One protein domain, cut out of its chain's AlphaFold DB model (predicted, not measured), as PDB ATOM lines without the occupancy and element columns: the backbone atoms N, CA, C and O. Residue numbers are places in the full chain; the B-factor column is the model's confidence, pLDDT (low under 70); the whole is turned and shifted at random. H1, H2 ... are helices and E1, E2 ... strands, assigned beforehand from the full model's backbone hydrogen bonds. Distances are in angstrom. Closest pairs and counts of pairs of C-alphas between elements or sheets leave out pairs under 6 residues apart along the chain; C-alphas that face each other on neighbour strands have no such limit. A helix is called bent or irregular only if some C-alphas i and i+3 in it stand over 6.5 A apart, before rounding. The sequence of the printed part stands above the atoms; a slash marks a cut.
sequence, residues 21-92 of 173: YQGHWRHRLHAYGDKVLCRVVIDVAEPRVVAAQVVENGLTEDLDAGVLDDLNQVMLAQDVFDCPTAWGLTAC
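Overview. This is residues 21 to 92 of the 173 residues of an uncharacterized protein of Aquabacterium sp (UniProt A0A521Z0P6). A strongly twisted sheet of five strands, with E2 and E3 bent along their length, has the helix H1 packed on one face, mainly at E3. The short helix H2 only grazes the sheet, near Tyr 21 of E1 and Thr 90 of E5. The printed part has 72 residues, with named elements in the order E1 E2 E3 E4 H1 H2 E5; the sheet runs E4 E3 E2 E1 E5, all antiparallel, and the class is mixed, helices and strands. The whole is compact, with a radius of gyration of the C-alphas of 11.5 A, and rounded, spanning 30 by 24 by 20 A.

Along the chain. E3, residues 48 to 56, is 23.4 A long and bends by 54 degrees at residue 51. E2, residues 36 to 43, is 21.4 A long and bends by 52 degrees at residue 39. E1, residues 21 to 27, measures 17.0 A and begins at C-alpha 21 (-24.231, -77.062, 19.926). E4 is residues 59 to 62. H1, residues 65 to 76, is 16.3 A long and begins at C-alpha 65 (-37.367, -86.422, 29.732). H2 is residues 84 to 87, and E5, residues 90 to 92, ends at C-alpha 92 (-22.207, -72.406, 21.926).

Arrangement. E1 to E4 form a meander, each strand the antiparallel neighbour of the one before, in three hairpins. N 41 and O 51 of E2 and E3 are 2.8 A apart; N 25 and O 38 of E1 and E2, 2.8 A; N 54 and O 61 of E3 and E4, 2.9 A; N 22 and O 90 of E1 and E5, 2.8 A. E4 and E5 are the edge strands and are apart. H1 is on one face of the sheet, giving two layers; its closest C-alphas to E3 are those of Asn 72 and Val 49, 5.5 A. H1 and H2 are apart. In H1 every O i to N i+4 pair is within hydrogen-bond range; H2 is too short for such a pair.

Size, cuts and confidence. The two C-alphas farthest apart are those of Ala 45 and Asn 57, 33.1 A. The printed part has no cut and no long link. The mean pLDDT of the printed part is 92.5, and no printed residue is under 70.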
ATOM      1  N   TYR A  21     -23.686 -77.591  21.170       98.06
ATOM      2  CA  TYR A  21     -24.231 -77.062  19.926       98.06
ATOM      3  C   TYR A  21     -25.714 -76.771  20.095       98.06
ATOM      4  O   TYR A  21     -26.445 -77.557  20.689       98.06
ATOM      5  N   GLN A  22     -26.178 -75.660  19.534       97.75
ATOM      6  CA  GLN A  22     -27.585 -75.284  19.537       97.75
ATOM      7  C   GLN A  22     -28.120 -75.102  18.123       97.75
ATOM      8  O   GLN A  22     -27.391 -74.782  17.187       97.75
ATOM      9  N   GLY A  23     -29.428 -75.249  17.963       97.00
ATOM     10  CA  GLY A  23     -30.072 -74.961  16.694       97.00
ATOM     11  C   GLY A  23     -31.539 -75.331  16.697       97.00
ATOM     12  O   GLY A  23     -32.168 -75.453  17.747       97.00
ATOM     13  N   HIS A  24     -32.082 -75.493  15.497       95.94
ATOM     14  CA  HIS A  24     -33.460 -75.913  15.310       95.94
ATOM     15  C   HIS A  24     -33.510 -77.336  14.778       95.94
ATOM     16  O   HIS A  24     -32.718 -77.718  13.921       95.94
ATOM     17  N   TRP A  25     -34.490 -78.095  15.246       95.00
ATOM     18  CA  TRP A  25     -34.714 -79.466  14.827       95.00
ATOM     19  C   TRP A  25     -36.195 -79.717  14.575       95.00
ATOM     20  O   TRP A  25     -37.053 -79.084  15.183       95.00
ATOM     21  N   ARG A  26     -36.513 -80.642  13.668       92.56
ATOM     22  CA  ARG A  26     -37.897 -81.049  13.399       92.56
ATOM     23  C   ARG A  26     -38.139 -82.467  13.896       92.56
ATOM     24  O   ARG A  26     -37.638 -83.418  13.296       92.56
ATOM     25  N   HIS A  27     -38.957 -82.604  14.935       90.12
ATOM     26  CA  HIS A  27     -39.228 -83.878  15.603       90.12
ATOM     27  C   HIS A  27     -40.729 -84.186  15.637       90.12
ATOM     28  O   HIS A  27     -41.551 -83.275  15.636       90.12
ATOM     29  N   ARG A  28     -41.095 -85.472  15.636       90.00
ATOM     30  CA  ARG A  28     -42.482 -85.905  15.851       90.00
ATOM     31  C   ARG A  28     -42.633 -86.301  17.314       90.00
ATOM     32  O   ARG A  28     -42.052 -87.299  17.703       90.00
ATOM     33  N   LEU A  29     -43.459 -85.583  18.070       86.00
ATOM     34  CA  LEU A  29     -43.709 -85.868  19.497       86.00
ATOM     35  C   LEU A  29     -44.554 -87.134  19.743       86.00
ATOM     36  O   LEU A  29     -44.743 -87.562  20.871       86.00
ATOM     37  N   HIS A  30     -45.126 -87.702  18.685       82.56
ATOM     38  CA  HIS A  30     -46.037 -88.844  18.721       82.56
ATOM     39  C   HIS A  30     -46.061 -89.516  17.348       82.56
ATOM     40  O   HIS A  30     -45.898 -88.847  16.321       82.56
ATOM     41  N   ALA A  31     -46.295 -90.831  17.322       80.69
ATOM     42  CA  ALA A  31     -46.122 -91.684  16.141       80.69
ATOM     43  C   ALA A  31     -46.900 -91.231  14.888       80.69
ATOM     44  O   ALA A  31     -46.448 -91.471  13.768       80.69
ATOM     45  N   TYR A  32     -48.043 -90.565  15.067       84.12
ATOM     46  CA  TYR A  32     -48.962 -90.220  13.977       84.12
ATOM     47  C   TYR A  32     -49.122 -88.726  13.714       84.12
ATOM     48  O   TYR A  32     -49.897 -88.363  12.833       84.12
ATOM     49  N   GLY A  33     -48.435 -87.857  14.452       84.38
ATOM     50  CA  GLY A  33     -48.588 -86.423  14.231       84.38
ATOM     51  C   GLY A  33     -47.472 -85.785  13.425       84.38
ATOM     52  O   GLY A  33     -46.461 -86.405  13.069       84.38
ATOM     53  N   ASP A  34     -47.692 -84.510  13.133       88.88
ATOM     54  CA  ASP A  34     -46.784 -83.713  12.330       88.88
ATOM     55  C   ASP A  34     -45.471 -83.429  13.057       88.88
ATOM     56  O   ASP A  34     -45.350 -83.506  14.283       88.88
ATOM     57  N   LYS A  35     -44.443 -83.119  12.261       90.81
ATOM     58  CA  LYS A  35     -43.171 -82.656  12.807       90.81
ATOM     59  C   LYS A  35     -43.346 -81.236  13.327       90.81
ATOM     60  O   LYS A  35     -43.655 -80.335  12.550       90.81
ATOM     61  N   VAL A  36     -43.046 -81.039  14.601       91.19
ATOM     62  CA  VAL A  36     -42.983 -79.718  15.224       91.19
ATOM     63  C   VAL A  36     -41.564 -79.166  15.146       91.19
ATOM     64  O   VAL A  36     -40.592 -79.919  15.015       91.19
ATOM     65  N   LEU A  37     -41.443 -77.839  15.184       93.56
ATOM     66  CA  LEU A  37     -40.153 -77.170  15.262       93.56
ATOM     67  C   LEU A  37     -39.728 -77.077  16.728       93.56
ATOM     68  O   LEU A  37     -40.399 -76.439  17.536       93.56
ATOM     69  N   CYS A  38     -38.588 -77.673  17.042       94.06
ATOM     70  CA  CYS A  38     -37.942 -77.559  18.336       94.06
ATOM     71  C   CYS A  38     -36.709 -76.667  18.210       94.06
ATOM     72  O   CYS A  38     -36.004 -76.712  17.199       94.06
ATOM     73  N   ARG A  39     -36.408 -75.902  19.255       95.62
ATOM     74  CA  ARG A  39     -35.040 -75.449  19.516       95.62
ATOM     75  C   ARG A  39     -34.365 -76.461  20.427       95.62
ATOM     76  O   ARG A  39     -34.999 -76.953  21.357       95.62
ATOM     77  N   VAL A  40     -33.117 -76.792  20.133       96.38
ATOM     78  CA  VAL A  40     -32.372 -77.864  20.799       96.38
ATOM     79  C   VAL A  40     -30.990 -77.380  21.204       96.38
ATOM     80  O   VAL A  40     -30.419 -76.505  20.549       96.38
ATOM     81  N   VAL A  41     -30.465 -77.978  22.267       97.19
ATOM     82  CA  VAL A  41     -29.055 -77.943  22.641       97.19
ATOM     83  C   VAL A  41     -28.594 -79.376  22.817       97.19
ATOM     84  O   VAL A  41     -29.245 -80.146  23.524       97.19
ATOM     85  N   ILE A  42     -27.483 -79.722  22.186       96.50
ATOM     86  CA  ILE A  42     -26.828 -81.017  22.317       96.50
ATOM     87  C   ILE A  42     -25.433 -80.834  22.900       96.50
ATOM     88  O   ILE A  42     -24.829 -79.775  22.726       96.50
ATOM     89  N   ASP A  43     -24.929 -81.874  23.544       95.44
ATOM     90  CA  ASP A  43     -23.523 -82.025  23.892       95.44
ATOM     91  C   ASP A  43     -22.939 -83.131  23.013       95.44
ATOM     92  O   ASP A  43     -23.522 -84.210  22.905       95.44
ATOM     93  N   VAL A  44     -21.826 -82.847  22.336       95.31
ATOM     94  CA  VAL A  44     -21.113 -83.855  21.535       95.31
ATOM     95  C   VAL A  44     -19.947 -84.493  22.292       95.31
ATOM     96  O   VAL A  44     -19.448 -85.523  21.851       95.31
ATOM     97  N   ALA A  45     -19.515 -83.919  23.424       91.44
ATOM     98  CA  ALA A  45     -18.512 -84.544  24.291       91.44
ATOM     99  C   ALA A  45     -19.105 -85.759  25.023       91.44
ATOM    100  O   ALA A  45     -18.455 -86.793  25.153       91.44
ATOM    101  N   GLU A  46     -20.369 -85.645  25.426       90.56
ATOM    102  CA  GLU A  46     -21.211 -86.745  25.884       90.56
ATOM    103  C   GLU A  46     -22.460 -86.777  24.989       90.56
ATOM    104  O   GLU A  46     -23.382 -86.014  25.270       90.56
ATOM    105  N   PRO A  47     -22.487 -87.583  23.899       93.25
ATOM    106  CA  PRO A  47     -23.509 -87.536  22.843       93.25
ATOM    107  C   PRO A  47     -24.953 -87.603  23.356       93.25
ATOM    108  O   PRO A  47     -25.543 -88.680  23.494       93.25
ATOM    109  N   ARG A  48     -25.522 -86.432  23.661       94.00
ATOM    110  CA  ARG A  48     -26.852 -86.307  24.255       94.00
ATOM    111  C   ARG A  48     -27.551 -85.004  23.902       94.00
ATOM    112  O   ARG A  48     -26.924 -83.959  23.721       94.00
ATOM    113  N   VAL A  49     -28.877 -85.030  23.917       94.88
ATOM    114  CA  VAL A  49     -29.695 -83.812  23.946       94.88
ATOM    115  C   VAL A  49     -29.723 -83.269  25.375       94.88
ATOM    116  O   VAL A  49     -30.188 -83.932  26.296       94.88
ATOM    117  N   VAL A  50     -29.221 -82.050  25.567       93.94
ATOM    118  CA  VAL A  50     -29.137 -81.391  26.880       93.94
ATOM    119  C   VAL A  50     -30.419 -80.637  27.212       93.94
ATOM    120  O   VAL A  50     -30.854 -80.621  28.361       93.94
ATOM    121  N   ALA A  51     -31.034 -79.999  26.220       94.00
ATOM    122  CA  ALA A  51     -32.296 -79.293  26.392       94.00
ATOM    123  C   ALA A  51     -33.035 -79.196  25.062       94.00
ATOM    124  O   ALA A  51     -32.418 -79.035  24.006       94.00
ATOM    125  N   ALA A  52     -34.363 -79.213  25.108       94.56
ATOM    126  CA  ALA A  52     -35.180 -78.926  23.944       94.56
ATOM    127  C   ALA A  52     -36.497 -78.263  24.343       94.56
ATOM    128  O   ALA A  52     -37.096 -78.604  25.360       94.56
ATOM    129  N   GLN A  53     -36.944 -77.328  23.511       94.69
ATOM    130  CA  GLN A  53     -38.242 -76.678  23.639       94.69
ATOM    131  C   GLN A  53     -38.956 -76.680  22.297       94.69
ATOM    132  O   GLN A  53     -38.361 -76.338  21.272       94.69
ATOM    133  N   VAL A  54     -40.241 -77.013  22.309       93.75
ATOM    134  CA  VAL A  54     -41.120 -76.824  21.152       93.75
ATOM    135  C   VAL A  54     -41.386 -75.337  20.994       93.75
ATOM    136  O   VAL A  54     -41.535 -74.619  21.980       93.75
ATOM    137  N   VAL A  55     -41.427 -74.871  19.750       88.50
ATOM    138  CA  VAL A  55     -41.803 -73.501  19.403       88.50
ATOM    139  C   VAL A  55     -43.056 -73.570  18.540       88.50
ATOM    140  O   VAL A  55     -42.979 -73.839  17.341       88.50
ATOM    141  N   GLU A  56     -44.217 -73.325  19.144       84.81
ATOM    142  CA  GLU A  56     -45.509 -73.397  18.463       84.81
ATOM    143  C   GLU A  56     -46.345 -72.147  18.752       84.81
ATOM    144  O   GLU A  56     -46.558 -71.768  19.898       84.81
ATOM    145  N   ASN A  57     -46.815 -71.476  17.695       80.56
ATOM    146  CA  ASN A  57     -47.706 -70.308  17.783       80.56
ATOM    147  C   ASN A  57     -47.220 -69.187  18.730       80.56
ATOM    148  O   ASN A  57     -48.021 -68.476  19.332       80.56
ATOM    149  N   GLY A  58     -45.900 -69.012  18.858       78.75
ATOM    150  CA  GLY A  58     -45.289 -68.015  19.747       78.75
ATOM    151  C   GLY A  58     -45.206 -68.433  21.219       78.75
ATOM    152  O   GLY A  58     -44.666 -67.678  22.027       78.75
ATOM    153  N   LEU A  59     -45.690 -69.626  21.562       85.31
ATOM    154  CA  LEU A  59     -45.488 -70.271  22.852       85.31
ATOM    155  C   LEU A  59     -44.293 -71.223  22.772       85.31
ATOM    156  O   LEU A  59     -44.003 -71.807  21.724       85.31
ATOM    157  N   THR A  60     -43.584 -71.353  23.891       91.12
ATOM    158  CA  THR A  60     -42.477 -72.299  24.027       91.12
ATOM    159  C   THR A  60     -42.697 -73.196  25.226       91.12
ATOM    160  O   THR A  60     -42.947 -72.686  26.318       91.12
ATOM    161  N   GLU A  61     -42.561 -74.500  25.022       91.62
ATOM    162  CA  GLU A  61     -42.752 -75.520  26.052       91.62
ATOM    163  C   GLU A  61     -41.531 -76.440  26.110       91.62
ATOM    164  O   GLU A  61     -41.037 -76.875  25.068       91.62
ATOM    165  N   ASP A  62     -41.021 -76.685  27.321       91.56
ATOM    166  CA  ASP A  62     -39.933 -77.636  27.565       91.56
ATOM    167  C   ASP A  62     -40.391 -79.052  27.230       91.56
ATOM    168  O   ASP A  62     -41.454 -79.486  27.671       91.56
ATOM    169  N   LEU A  63     -39.566 -79.784  26.483       90.50
ATOM    170  CA  LEU A  63     -39.795 -81.208  26.277       90.50
ATOM    171  C   LEU A  63     -39.484 -81.982  27.558       90.50
ATOM    172  O   LEU A  63     -38.504 -81.697  28.251       90.50
ATOM    173  N   ASP A  64     -40.332 -82.962  27.868       89.25
ATOM    174  CA  ASP A  64     -40.110 -83.857  28.999       89.25
ATOM    175  C   ASP A  64     -38.954 -84.838  28.738       89.25
ATOM    176  O   ASP A  64     -38.466 -84.990  27.618       89.25
ATOM    177  N   ALA A  65     -38.508 -85.514  29.798       86.44
ATOM    178  CA  ALA A  65     -37.367 -86.422  29.732       86.44
ATOM    179  C   ALA A  65     -37.570 -87.602  28.763       86.44
ATOM    180  O   ALA A  65     -36.601 -88.041  28.150       86.44
ATOM    181  N   GLY A  66     -38.804 -88.097  28.600       87.50
ATOM    182  CA  GLY A  66     -39.090 -89.198  27.679       87.50
ATOM    183  C   GLY A  66     -38.939 -88.757  26.227       87.50
ATOM    184  O   GLY A  66     -38.263 -89.417  25.443       87.50
ATOM    185  N   VAL A  67     -39.479 -87.586  25.888       89.81
ATOM    186  CA  VAL A  67     -39.337 -87.017  24.541       89.81
ATOM    187  C   VAL A  67     -37.887 -86.613  24.248       89.81
ATOM    188  O   VAL A  67     -37.436 -86.716  23.106       89.81
ATOM    189  N   LEU A  68     -37.134 -86.158  25.255       91.00
ATOM    190  CA  LEU A  68     -35.704 -85.881  25.095       91.00
ATOM    191  C   LEU A  68     -34.909 -87.143  24.746       91.00
ATOM    192  O   LEU A  68     -34.043 -87.064  23.874       91.00
ATOM    193  N   ASP A  69     -35.210 -88.284  25.370       91.50
ATOM    194  CA  ASP A  69     -34.561 -89.559  25.046       91.50
ATOM    195  C   ASP A  69     -34.913 -90.021  23.624       91.50
ATOM    196  O   ASP A  69     -34.018 -90.309  22.827       91.50
ATOM    197  N   ASP A  70     -36.191 -89.957  23.237       92.31
ATOM    198  CA  ASP A  70     -36.623 -90.259  21.866       92.31
ATOM    199  C   ASP A  70     -35.912 -89.370  20.832       92.31
ATOM    200  O   ASP A  70     -35.424 -89.836  19.795       92.31
ATOM    201  N   LEU A  71     -35.819 -88.066  21.109       92.75
ATOM    202  CA  LEU A  71     -35.099 -87.118  20.266       92.75
ATOM    203  C   LEU A  71     -33.605 -87.455  20.192       92.75
ATOM    204  O   LEU A  71     -33.021 -87.379  19.108       92.75
ATOM    205  N   ASN A  72     -33.011 -87.859  21.313       94.75
ATOM    206  CA  ASN A  72     -31.620 -88.275  21.381       94.75
ATOM    207  C   ASN A  72     -31.348 -89.483  20.479       94.75
ATOM    208  O   ASN A  72     -30.452 -89.430  19.638       94.75
ATOM    209  N   GLN A  73     -32.179 -90.526  20.565       94.38
ATOM    210  CA  GLN A  73     -32.061 -91.714  19.712       94.38
ATOM    211  C   GLN A  73     -32.213 -91.374  18.224       94.38
ATOM    212  O   GLN A  73     -31.467 -91.875  17.382       94.38
ATOM    213  N   VAL A  74     -33.143 -90.477  17.882       93.81
ATOM    214  CA  VAL A  74     -33.341 -90.018  16.497       93.81
ATOM    215  C   VAL A  74     -32.120 -89.269  15.960       93.81
ATOM    216  O   VAL A  74     -31.803 -89.401  14.776       93.81
ATOM    217  N   MET A  75     -31.462 -88.460  16.792       95.44
ATOM    218  CA  MET A  75     -30.251 -87.727  16.417       95.44
ATOM    219  C   MET A  75     -29.026 -88.643  16.327       95.44
ATOM    220  O   MET A  75     -28.233 -88.492  15.399       95.44
ATOM    221  N   LEU A  76     -28.909 -89.623  17.230       95.25
ATOM    222  CA  LEU A  76     -27.867 -90.653  17.191       95.25
ATOM    223  C   LEU A  76     -27.965 -91.479  15.908       95.25
ATOM    224  O   LEU A  76     -26.979 -91.632  15.203       95.25
ATOM    225  N   ALA A  77     -29.166 -91.932  15.546       94.75
ATOM    226  CA  ALA A  77     -29.397 -92.714  14.330       94.75
ATOM    227  C   ALA A  77     -29.126 -91.947  13.018       94.75
ATOM    228  O   ALA A  77     -29.153 -92.541  11.941       94.75
ATOM    229  N   GLN A  78     -28.939 -90.628  13.096       94.50
ATOM    230  CA  GLN A  78     -28.641 -89.746  11.969       94.50
ATOM    231  C   GLN A  78     -27.214 -89.184  12.029       94.50
ATOM    232  O   GLN A  78     -26.902 -88.268  11.271       94.50
ATOM    233  N   ASP A  79     -26.366 -89.688  12.929       94.75
ATOM    234  CA  ASP A  79     -24.975 -89.252  13.089       94.75
ATOM    235  C   ASP A  79     -24.852 -87.725  13.301       94.75
ATOM    236  O   ASP A  79     -23.904 -87.067  12.864       94.75
ATOM    237  N   VAL A  80     -25.847 -87.115  13.965       96.44
ATOM    238  CA  VAL A  80     -25.886 -85.657  14.192       96.44
ATOM    239  C   VAL A  80     -24.728 -85.210  15.081       96.44
ATOM    240  O   VAL A  80     -24.170 -84.134  14.866       96.44
ATOM    241  N   PHE A  81     -24.353 -86.036  16.057       96.44
ATOM    242  CA  PHE A  81     -23.304 -85.733  17.030       96.44
ATOM    243  C   PHE A  81     -21.896 -85.731  16.418       96.44
ATOM    244  O   PHE A  81     -21.044 -84.982  16.888       96.44
ATOM    245  N   ASP A  82     -21.671 -86.479  15.333       96.62
ATOM    246  CA  ASP A  82     -20.370 -86.544  14.656       96.62
ATOM    247  C   ASP A  82     -20.080 -85.281  13.834       96.62
ATOM    248  O   ASP A  82     -18.932 -84.847  13.709       96.62
ATOM    249  N   CYS A  83     -21.120 -84.673  13.252       95.31
ATOM    250  CA  CYS A  83     -20.985 -83.478  12.419       95.31
ATOM    251  C   CYS A  83     -22.174 -82.511  12.588       95.31
ATOM    252  O   CYS A  83     -22.929 -82.267  11.641       95.31
ATOM    253  N   PRO A  84     -22.345 -81.900  13.775       97.00
ATOM    254  CA  PRO A  84     -23.526 -81.091  14.102       97.00
ATOM    255  C   PRO A  84     -23.698 -79.870  13.187       97.00
ATOM    256  O   PRO A  84     -24.816 -79.434  12.903       97.00
ATOM    257  N   THR A  85     -22.599 -79.335  12.658       97.12
ATOM    258  CA  THR A  85     -22.615 -78.190  11.738       97.12
ATOM    259  C   THR A  85     -23.208 -78.530  10.369       97.12
ATOM    260  O   THR A  85     -23.866 -77.676   9.775       97.12
ATOM    261  N   ALA A  86     -23.067 -79.772   9.886       96.75
ATOM    262  CA  ALA A  86     -23.707 -80.225   8.645       96.75
ATOM    263  C   ALA A  86     -25.240 -80.259   8.764       96.75
ATOM    264  O   ALA A  86     -25.952 -80.114   7.770       96.75
ATOM    265  N   TRP A  87     -25.740 -80.374   9.995       96.19
ATOM    266  CA  TRP A  87     -27.158 -80.315  10.347       96.19
ATOM    267  C   TRP A  87     -27.648 -78.894  10.663       96.19
ATOM    268  O   TRP A  87     -28.800 -78.705  11.053       96.19
ATOM    269  N   GLY A  88     -26.800 -77.876  10.479       96.81
ATOM    270  CA  GLY A  88     -27.145 -76.475  10.721       96.81
ATOM    271  C   GLY A  88     -27.140 -76.068  12.197       96.81
ATOM    272  O   GLY A  88     -27.680 -75.010  12.528       96.81
ATOM    273  N   LEU A  89     -26.546 -76.879  13.081       98.06
ATOM    274  CA  LEU A  89     -26.322 -76.501  14.474       98.06
ATOM    275  C   LEU A  89     -25.075 -75.616  14.596       98.06
ATOM    276  O   LEU A  89     -24.115 -75.739  13.832       98.06
ATOM    277  N   THR A  90     -25.077 -74.724  15.578       98.12
ATOM    278  CA  THR A  90     -23.985 -73.789  15.850       98.12
ATOM    279  C   THR A  90     -23.411 -74.028  17.234       98.12
ATOM    280  O   THR A  90     -24.148 -74.227  18.197       98.12
ATOM    281  N   ALA A  91     -22.083 -74.009  17.338       97.31
ATOM    282  CA  ALA A  91     -21.409 -74.161  18.619       97.31
ATOM    283  C   ALA A  91     -21.812 -73.031  19.580       97.31
ATOM    284  O   ALA A  91     -21.927 -71.865  19.184       97.31
ATOM    285  N   CYS A  92     -21.990 -73.366  20.853       95.44
ATOM    286  CA  CYS A  92     -22.207 -72.406  21.926       95.44
ATOM    287  C   CYS A  92     -21.328 -72.761  23.125       95.44
ATOM    288  O   CYS A  92     -21.214 -73.920  23.489       95.44
TER     289      CYS A  92